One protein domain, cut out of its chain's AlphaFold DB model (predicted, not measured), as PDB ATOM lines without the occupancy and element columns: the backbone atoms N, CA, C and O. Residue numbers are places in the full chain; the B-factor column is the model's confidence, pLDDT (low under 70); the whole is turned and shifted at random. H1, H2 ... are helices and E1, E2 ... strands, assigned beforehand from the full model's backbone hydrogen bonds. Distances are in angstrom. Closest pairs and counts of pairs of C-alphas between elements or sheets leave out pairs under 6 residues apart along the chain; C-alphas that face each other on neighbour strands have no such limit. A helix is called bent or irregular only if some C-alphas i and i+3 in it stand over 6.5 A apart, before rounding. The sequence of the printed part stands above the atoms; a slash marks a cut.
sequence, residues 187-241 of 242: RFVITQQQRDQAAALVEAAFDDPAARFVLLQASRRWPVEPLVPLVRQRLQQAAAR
ATOM      1  N   ARG A 187      43.957 -31.239   4.573       96.31
ATOM      2  CA  ARG A 187      44.550 -32.562   4.796       96.31
ATOM      3  C   ARG A 187      43.606 -33.631   4.276       96.31
ATOM      4  O   ARG A 187      42.413 -33.599   4.562       96.31
ATOM      5  N   PHE A 188      44.138 -34.565   3.500       94.31
ATOM      6  CA  PHE A 188      43.358 -35.618   2.859       94.31
ATOM      7  C   PHE A 188      43.495 -36.915   3.649       94.31
ATOM      8  O   PHE A 188      44.606 -37.394   3.873       94.31
ATOM      9  N   VAL A 189      42.360 -37.494   4.030       93.00
ATOM     10  CA  VAL A 189      42.278 -38.825   4.628       93.00
ATOM     11  C   VAL A 189      41.469 -39.704   3.688       93.00
ATOM     12  O   VAL A 189      40.241 -39.626   3.622       93.00
ATOM     13  N   ILE A 190      42.170 -40.547   2.933       88.44
ATOM     14  CA  ILE A 190      41.563 -41.456   1.962       88.44
ATOM     15  C   ILE A 190      41.430 -42.817   2.636       88.44
ATOM     16  O   ILE A 190      42.367 -43.618   2.648       88.44
ATOM     17  N   THR A 191      40.253 -43.107   3.199       78.44
ATOM     18  CA  THR A 191      40.056 -44.288   4.064       78.44
ATOM     19  C   THR A 191      40.348 -45.602   3.345       78.44
ATOM     20  O   THR A 191      40.786 -46.565   3.968       78.44
ATOM     21  N   GLN A 192      40.173 -45.641   2.021       80.38
ATOM     22  CA  GLN A 192      40.528 -46.797   1.204       80.38
ATOM     23  C   GLN A 192      42.026 -47.114   1.205       80.38
ATOM     24  O   GLN A 192      42.388 -48.285   1.126       80.38
ATOM     25  N   GLN A 193      42.873 -46.090   1.249       82.94
ATOM     26  CA  GLN A 193      44.326 -46.227   1.164       82.94
ATOM     27  C   GLN A 193      44.970 -46.264   2.552       82.94
ATOM     28  O   GLN A 193      46.011 -46.883   2.733       82.94
ATOM     29  N   GLN A 194      44.340 -45.616   3.533       84.00
ATOM     30  CA  GLN A 194      44.938 -45.307   4.833       84.00
ATOM     31  C   GLN A 194      44.095 -45.832   6.001       84.00
ATOM     32  O   GLN A 194      44.094 -45.241   7.075       84.00
ATOM     33  N   ARG A 195      43.342 -46.919   5.800       81.88
ATOM     34  CA  ARG A 195      42.335 -47.414   6.755       81.88
ATOM     35  C   ARG A 195      42.844 -47.484   8.196       81.88
ATOM     36  O   ARG A 195      42.211 -46.924   9.085       81.88
ATOM     37  N   ASP A 196      43.982 -48.137   8.403       88.81
ATOM     38  CA  ASP A 196      44.515 -48.413   9.743       88.81
ATOM     39  C   ASP A 196      45.100 -47.158  10.410       88.81
ATOM     40  O   ASP A 196      45.263 -47.107  11.624       88.81
ATOM     41  N   GLN A 197      45.368 -46.117   9.619       91.12
ATOM     42  CA  GLN A 197      45.900 -44.833  10.073       91.12
ATOM     43  C   GLN A 197      44.839 -43.729  10.071       91.12
ATOM     44  O   GLN A 197      45.126 -42.615  10.496       91.12
ATOM     45  N   ALA A 198      43.615 -44.007   9.611       92.12
ATOM     46  CA  ALA A 198      42.627 -42.972   9.330       92.12
ATOM     47  C   ALA A 198      42.314 -42.126  10.572       92.12
ATOM     48  O   ALA A 198      42.317 -40.906  10.483       92.12
ATOM     49  N   ALA A 199      42.132 -42.752  11.738       93.38
ATOM     50  CA  ALA A 199      41.905 -42.031  12.992       93.38
ATOM     51  C   ALA A 199      43.091 -41.126  13.369       93.38
ATOM     52  O   ALA A 199      42.891 -39.956  13.677       93.38
ATOM     53  N   ALA A 200      44.322 -41.636  13.269       95.38
ATOM     54  CA  ALA A 200      45.527 -40.863  13.563       95.38
ATOM     55  C   ALA A 200      45.720 -39.689  12.589       95.38
ATOM     56  O   ALA A 200      46.123 -38.607  13.002       95.38
ATOM     57  N   LEU A 201      45.388 -39.871  11.307       95.75
ATOM     58  CA  LEU A 201      45.449 -38.806  10.303       95.75
ATOM     59  C   LEU A 201      44.377 -37.736  10.527       95.75
ATOM     60  O   LEU A 201      44.648 -36.558  10.304       95.75
ATOM     61  N   VAL A 202      43.181 -38.125  10.985       95.62
ATOM     62  CA  VAL A 202      42.159 -37.160  11.411       95.62
ATOM     63  C   VAL A 202      42.675 -36.340  12.586       95.62
ATOM     64  O   VAL A 202      42.622 -35.118  12.521       95.62
ATOM     65  N   GLU A 203      43.212 -36.985  13.622       96.44
ATOM     66  CA  GLU A 203      43.774 -36.275  14.778       96.44
ATOM     67  C   GLU A 203      44.868 -35.291  14.365       96.44
ATOM     68  O   GLU A 203      44.768 -34.099  14.666       96.44
ATOM     69  N   ALA A 204      45.836 -35.766  13.574       96.62
ATOM     70  CA  ALA A 204      46.925 -34.949  13.058       96.62
ATOM     71  C   ALA A 204      46.417 -33.746  12.249       96.62
ATOM     72  O   ALA A 204      46.973 -32.659  12.362       96.62
ATOM     73  N   ALA A 205      45.341 -33.899  11.471       96.25
ATOM     74  CA  ALA A 205      44.752 -32.790  10.729       96.25
ATOM     75  C   ALA A 205      44.115 -31.720  11.636       96.25
ATOM     76  O   ALA A 205      44.147 -30.545  11.286       96.25
ATOM     77  N   PHE A 206      43.547 -32.096  12.786       96.25
ATOM     78  CA  PHE A 206      42.998 -31.138  13.759       96.25
ATOM     79  C   PHE A 206      44.071 -30.475  14.640       96.25
ATOM     80  O   PHE A 206      43.824 -29.397  15.192       96.25
ATOM     81  N   ASP A 207      45.233 -31.112  14.792       95.62
ATOM     82  CA  ASP A 207      46.377 -30.566  15.532       95.62
ATOM     83  C   ASP A 207      47.325 -29.733  14.660       95.62
ATOM     84  O   ASP A 207      48.113 -28.951  15.190       95.62
ATOM     85  N   ASP A 208      47.244 -29.857  13.334       96.19
ATOM     86  CA  ASP A 208      48.062 -29.089  12.400       96.19
ATOM     87  C   ASP A 208      47.587 -27.622  12.314       96.19
ATOM     88  O   ASP A 208      46.511 -27.351  11.773       96.19
ATOM     89  N   PRO A 209      48.388 -26.639  12.774       92.75
ATOM     90  CA  PRO A 209      48.000 -25.229  12.750       92.75
ATOM     91  C   PRO A 209      47.909 -24.644  11.333       92.75
ATOM     92  O   PRO A 209      47.307 -23.586  11.144       92.75
ATOM     93  N   ALA A 210      48.499 -25.300  10.329       93.81
ATOM     94  CA  ALA A 210      48.375 -24.912   8.928       93.81
ATOM     95  C   ALA A 210      47.130 -25.518   8.255       93.81
ATOM     96  O   ALA A 210      46.755 -25.085   7.162       93.81
ATOM     97  N   ALA A 211      46.481 -26.508   8.876       95.56
ATOM     98  CA  ALA A 211      45.254 -27.096   8.365       95.56
ATOM     99  C   ALA A 211      44.035 -26.263   8.782       95.56
ATOM    100  O   ALA A 211      43.821 -25.952   9.952       95.56
ATOM    101  N   ARG A 212      43.192 -25.938   7.800       95.31
ATOM    102  CA  ARG A 212      41.856 -25.359   8.004       95.31
ATOM    103  C   ARG A 212      40.745 -26.356   7.705       95.31
ATOM    104  O   ARG A 212      39.615 -26.152   8.146       95.31
ATOM    105  N   PHE A 213      41.061 -27.414   6.960       96.50
ATOM    106  CA  PHE A 213      40.120 -28.466   6.609       96.50
ATOM    107  C   PHE A 213      40.763 -29.840   6.661       96.50
ATOM    108  O   PHE A 213      41.934 -30.024   6.320       96.50
ATOM    109  N   VAL A 214      39.932 -30.823   6.978       96.19
ATOM    110  CA  VAL A 214      40.194 -32.228   6.701       96.19
ATOM    111  C   VAL A 214      39.145 -32.741   5.718       96.19
ATOM    112  O   VAL A 214      37.947 -32.527   5.906       96.19
ATOM    113  N   LEU A 215      39.602 -33.394   4.652       95.31
ATOM    114  CA  LEU A 215      38.758 -34.086   3.685       95.31
ATOM    115  C   LEU A 215      38.761 -35.583   4.000       95.31
ATOM    116  O   LEU A 215      39.813 -36.222   3.988       95.31
ATOM    117  N   LEU A 216      37.580 -36.143   4.262       93.06
ATOM    118  CA  LEU A 216      37.369 -37.550   4.602       93.06
ATOM    119  C   LEU A 216      36.771 -38.321   3.427       93.06
ATOM    120  O   LEU A 216      35.556 -38.508   3.331       93.06
ATOM    121  N   GLN A 217      37.624 -38.844   2.550       89.56
ATOM    122  CA  GLN A 217      37.152 -39.612   1.406       89.56
ATOM    123  C   GLN A 217      36.829 -41.051   1.827       89.56
ATOM    124  O   GLN A 217      37.716 -41.903   1.935       89.56
ATOM    125  N   ALA A 218      35.540 -41.319   2.038       83.00
ATOM    126  CA  ALA A 218      35.008 -42.629   2.395       83.00
ATOM    127  C   ALA A 218      34.348 -43.354   1.210       83.00
ATOM    128  O   ALA A 218      34.017 -42.777   0.175       83.00
ATOM    129  N   SER A 219      34.132 -44.660   1.361       81.94
ATOM    130  CA  SER A 219      33.402 -45.481   0.388       81.94
ATOM    131  C   SER A 219      32.505 -46.485   1.106       81.94
ATOM    132  O   SER A 219      32.671 -46.724   2.294       81.94
ATOM    133  N   ARG A 220      31.592 -47.160   0.393       78.00
ATOM    134  CA  ARG A 220      30.770 -48.230   1.000       78.00
ATOM    135  C   ARG A 220      31.600 -49.342   1.639       78.00
ATOM    136  O   ARG A 220      31.162 -49.950   2.605       78.00
ATOM    137  N   ARG A 221      32.768 -49.637   1.062       81.06
ATOM    138  CA  ARG A 221      33.684 -50.650   1.595       81.06
ATOM    139  C   ARG A 221      34.437 -50.124   2.815       81.06
ATOM    140  O   ARG A 221      34.736 -50.905   3.706       81.06
ATOM    141  N   TRP A 222      34.700 -48.819   2.846       81.50
ATOM    142  CA  TRP A 222      35.475 -48.132   3.877       81.50
ATOM    143  C   TRP A 222      34.677 -46.958   4.455       81.50
ATOM    144  O   TRP A 222      34.933 -45.804   4.085       81.50
ATOM    145  N   PRO A 223      33.665 -47.281   5.286       84.94
ATOM    146  CA  PRO A 223      32.725 -46.315   5.838       84.94
ATOM    147  C   PRO A 223      33.411 -45.339   6.801       84.94
ATOM    148  O   PRO A 223      34.425 -45.671   7.415       84.94
ATOM    149  N   VAL A 224      32.838 -44.142   6.945       86.25
ATOM    150  CA  VAL A 224      33.324 -43.108   7.879       86.25
ATOM    151  C   VAL A 224      32.791 -43.331   9.297       86.25
ATOM    152  O   VAL A 224      33.310 -42.769  10.252       86.25
ATOM    153  N   GLU A 225      31.771 -44.172   9.446       90.44
ATOM    154  CA  GLU A 225      31.036 -44.458  10.674       90.44
ATOM    155  C   GLU A 225      31.946 -44.736  11.888       90.44
ATOM    156  O   GLU A 225      31.689 -44.151  12.943       90.44
ATOM    157  N   PRO A 226      33.048 -45.509  11.773       90.25
ATOM    158  CA  PRO A 226      33.980 -45.707  12.886       90.25
ATOM    159  C   PRO A 226      34.697 -44.429  13.353       90.25
ATOM    160  O   PRO A 226      35.104 -44.345  14.507       90.25
ATOM    161  N   LEU A 227      34.855 -43.431  12.477       91.81
ATOM    162  CA  LEU A 227      35.522 -42.157  12.769       91.81
ATOM    163  C   LEU A 227      34.560 -41.097  13.326       91.81
ATOM    164  O   LEU A 227      35.013 -40.084  13.849       91.81
ATOM    165  N   VAL A 228      33.240 -41.302  13.236       93.00
ATOM    166  CA  VAL A 228      32.235 -40.293  13.623       93.00
ATOM    167  C   VAL A 228      32.369 -39.822  15.079       93.00
ATOM    168  O   VAL A 228      32.294 -38.608  15.288       93.00
ATOM    169  N   PRO A 229      32.571 -40.695  16.091       96.25
ATOM    170  CA  PRO A 229      32.741 -40.243  17.474       96.25
ATOM    171  C   PRO A 229      33.941 -39.303  17.638       96.25
ATOM    172  O   PRO A 229      33.799 -38.231  18.226       96.25
ATOM    173  N   LEU A 230      35.077 -39.672  17.038       95.62
ATOM    174  CA  LEU A 230      36.299 -38.872  17.021       95.62
ATOM    175  C   LEU A 230      36.062 -37.520  16.338       95.62
ATOM    176  O   LEU A 230      36.277 -36.468  16.933       95.62
ATOM    177  N   VAL A 231      35.546 -37.534  15.108       94.69
ATOM    178  CA  VAL A 231      35.273 -36.314  14.334       94.69
ATOM    179  C   VAL A 231      34.355 -35.365  15.104       94.69
ATOM    180  O   VAL A 231      34.622 -34.168  15.177       94.69
ATOM    181  N   ARG A 232      33.290 -35.886  15.724       95.25
ATOM    182  CA  ARG A 232      32.361 -35.075  16.519       95.25
ATOM    183  C   ARG A 232      33.061 -34.416  17.703       95.25
ATOM    184  O   ARG A 232      32.866 -33.221  17.916       95.25
ATOM    185  N   GLN A 233      33.862 -35.175  18.446       96.62
ATOM    186  CA  GLN A 233      34.624 -34.654  19.580       96.62
ATOM    187  C   GLN A 233      35.566 -33.525  19.141       96.62
ATOM    188  O   GLN A 233      35.594 -32.465  19.766       96.62
ATOM    189  N   ARG A 234      36.300 -33.716  18.042       95.88
ATOM    190  CA  ARG A 234      37.269 -32.731  17.540       95.88
ATOM    191  C   ARG A 234      36.605 -31.471  16.998       95.88
ATOM    192  O   ARG A 234      37.063 -30.373  17.300       95.88
ATOM    193  N   LEU A 235      35.471 -31.598  16.309       93.50
ATOM    194  CA  LEU A 235      34.669 -30.446  15.882       93.50
ATOM    195  C   LEU A 235      34.150 -29.626  17.069       93.50
ATOM    196  O   LEU A 235      34.198 -28.400  17.032       93.50
ATOM    197  N   GLN A 236      33.684 -30.283  18.136       93.88
ATOM    198  CA  GLN A 236      33.234 -29.596  19.352       93.88
ATOM    199  C   GLN A 236      34.379 -28.839  20.034       93.88
ATOM    200  O   GLN A 236      34.200 -27.698  20.448       93.88
ATOM    201  N   GLN A 237      35.566 -29.448  20.106       93.06
ATOM    202  CA  GLN A 237      36.760 -28.794  20.639       93.06
ATOM    203  C   GLN A 237      37.190 -27.601  19.780       93.06
ATOM    204  O   GLN A 237      37.490 -26.545  20.325       93.06
ATOM    205  N   ALA A 238      37.192 -27.748  18.453       89.25
ATOM    206  CA  ALA A 238      37.541 -26.675  17.526       89.25
ATOM    207  C   ALA A 238      36.568 -25.490  17.620       89.25
ATOM    208  O   ALA A 238      37.003 -24.345  17.609       89.25
ATOM    209  N   ALA A 239      35.268 -25.759  17.769       86.75
ATOM    210  CA  ALA A 239      34.244 -24.728  17.928       86.75
ATOM    211  C   ALA A 239      34.316 -23.989  19.277       86.75
ATOM    212  O   ALA A 239      33.818 -22.874  19.382       86.75
ATOM    213  N   ALA A 240      34.914 -24.603  20.302       87.12
ATOM    214  CA  ALA A 240      35.108 -23.993  21.616       87.12
ATOM    215  C   ALA A 240      36.383 -23.132  21.711       87.12
ATOM    216  O   ALA A 240      36.593 -22.471  22.728       87.12
ATOM    217  N   ARG A 241      37.251 -23.155  20.688       78.75
ATOM    218  CA  ARG A 241      38.440 -22.298  20.631       78.75
ATOM    219  C   ARG A 241      38.014 -20.863  20.269       78.75
ATOM    220  O   ARG A 241      37.182 -20.713  19.373       78.75
TER     221      ARG A 241
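This is residues 187 to 241 of the 242 residues of an uncharacterized protein of Methylibium sp. T29 (UniProt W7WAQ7). A narrow sheet of two parallel strands, E1 and E2, has the kinked helix H1 packed on it, and a second helix, H2, runs side by side with H1, away from E1. The printed part has 55 residues, with two named strands and two named helices in the order E1, H1, E2, H2, and the class is mixed, helices and strands. It is compact, with a radius of gyration of the C-alphas of 11.0 A, yet elongated in outline, spanning 34 by 21 by 14 A.

Find C-alpha 187 at (44.550, -32.562, 4.796); from there E1 runs to residue 190. Its neighbour E2 covers residues 213 to 217, 12.7 A long. H1 takes residues 191 to 207, 19.0 A, and has a kink of 86 degrees near residue 198. H2, residues 225 to 239, is 21.3 A long and ends at C-alpha 239, (34.244, -24.728, 17.928). Both helices are irregular: C-alphas 193 and 196 are 8.9 A apart in H1, C-alphas 226 and 229 7.2 A in H2.

Look first at E1 and E2, parallel at 11 degrees, where N 189 and O 215 are within hydrogen-bond range at 2.8 A. E1, H1 and E2 form a strand-helix-strand unit, two parallel neighbour strands with a helix between them in the chain, and its crossover is right-handed. The closest C-alphas of H1 and E2 are those of Ala 205 and Val 214, 6.1 A apart. H1 and H2 touch, closest at the C-alphas of Ala 199 and Leu 227, 6.4 A, and run the same way at a shallow tilt of 15 degrees. E1 and H2 are apart. O i to N i+4 pairs are within range in 9 of 13 for H1 and 9 of 11 for H2.

The two farthest C-alphas, of Arg 221 and Arg 241, are 34.5 A apart. The printed part has no cut, and no link is long. Its mean pLDDT is 90.8, and no printed residue is under 70.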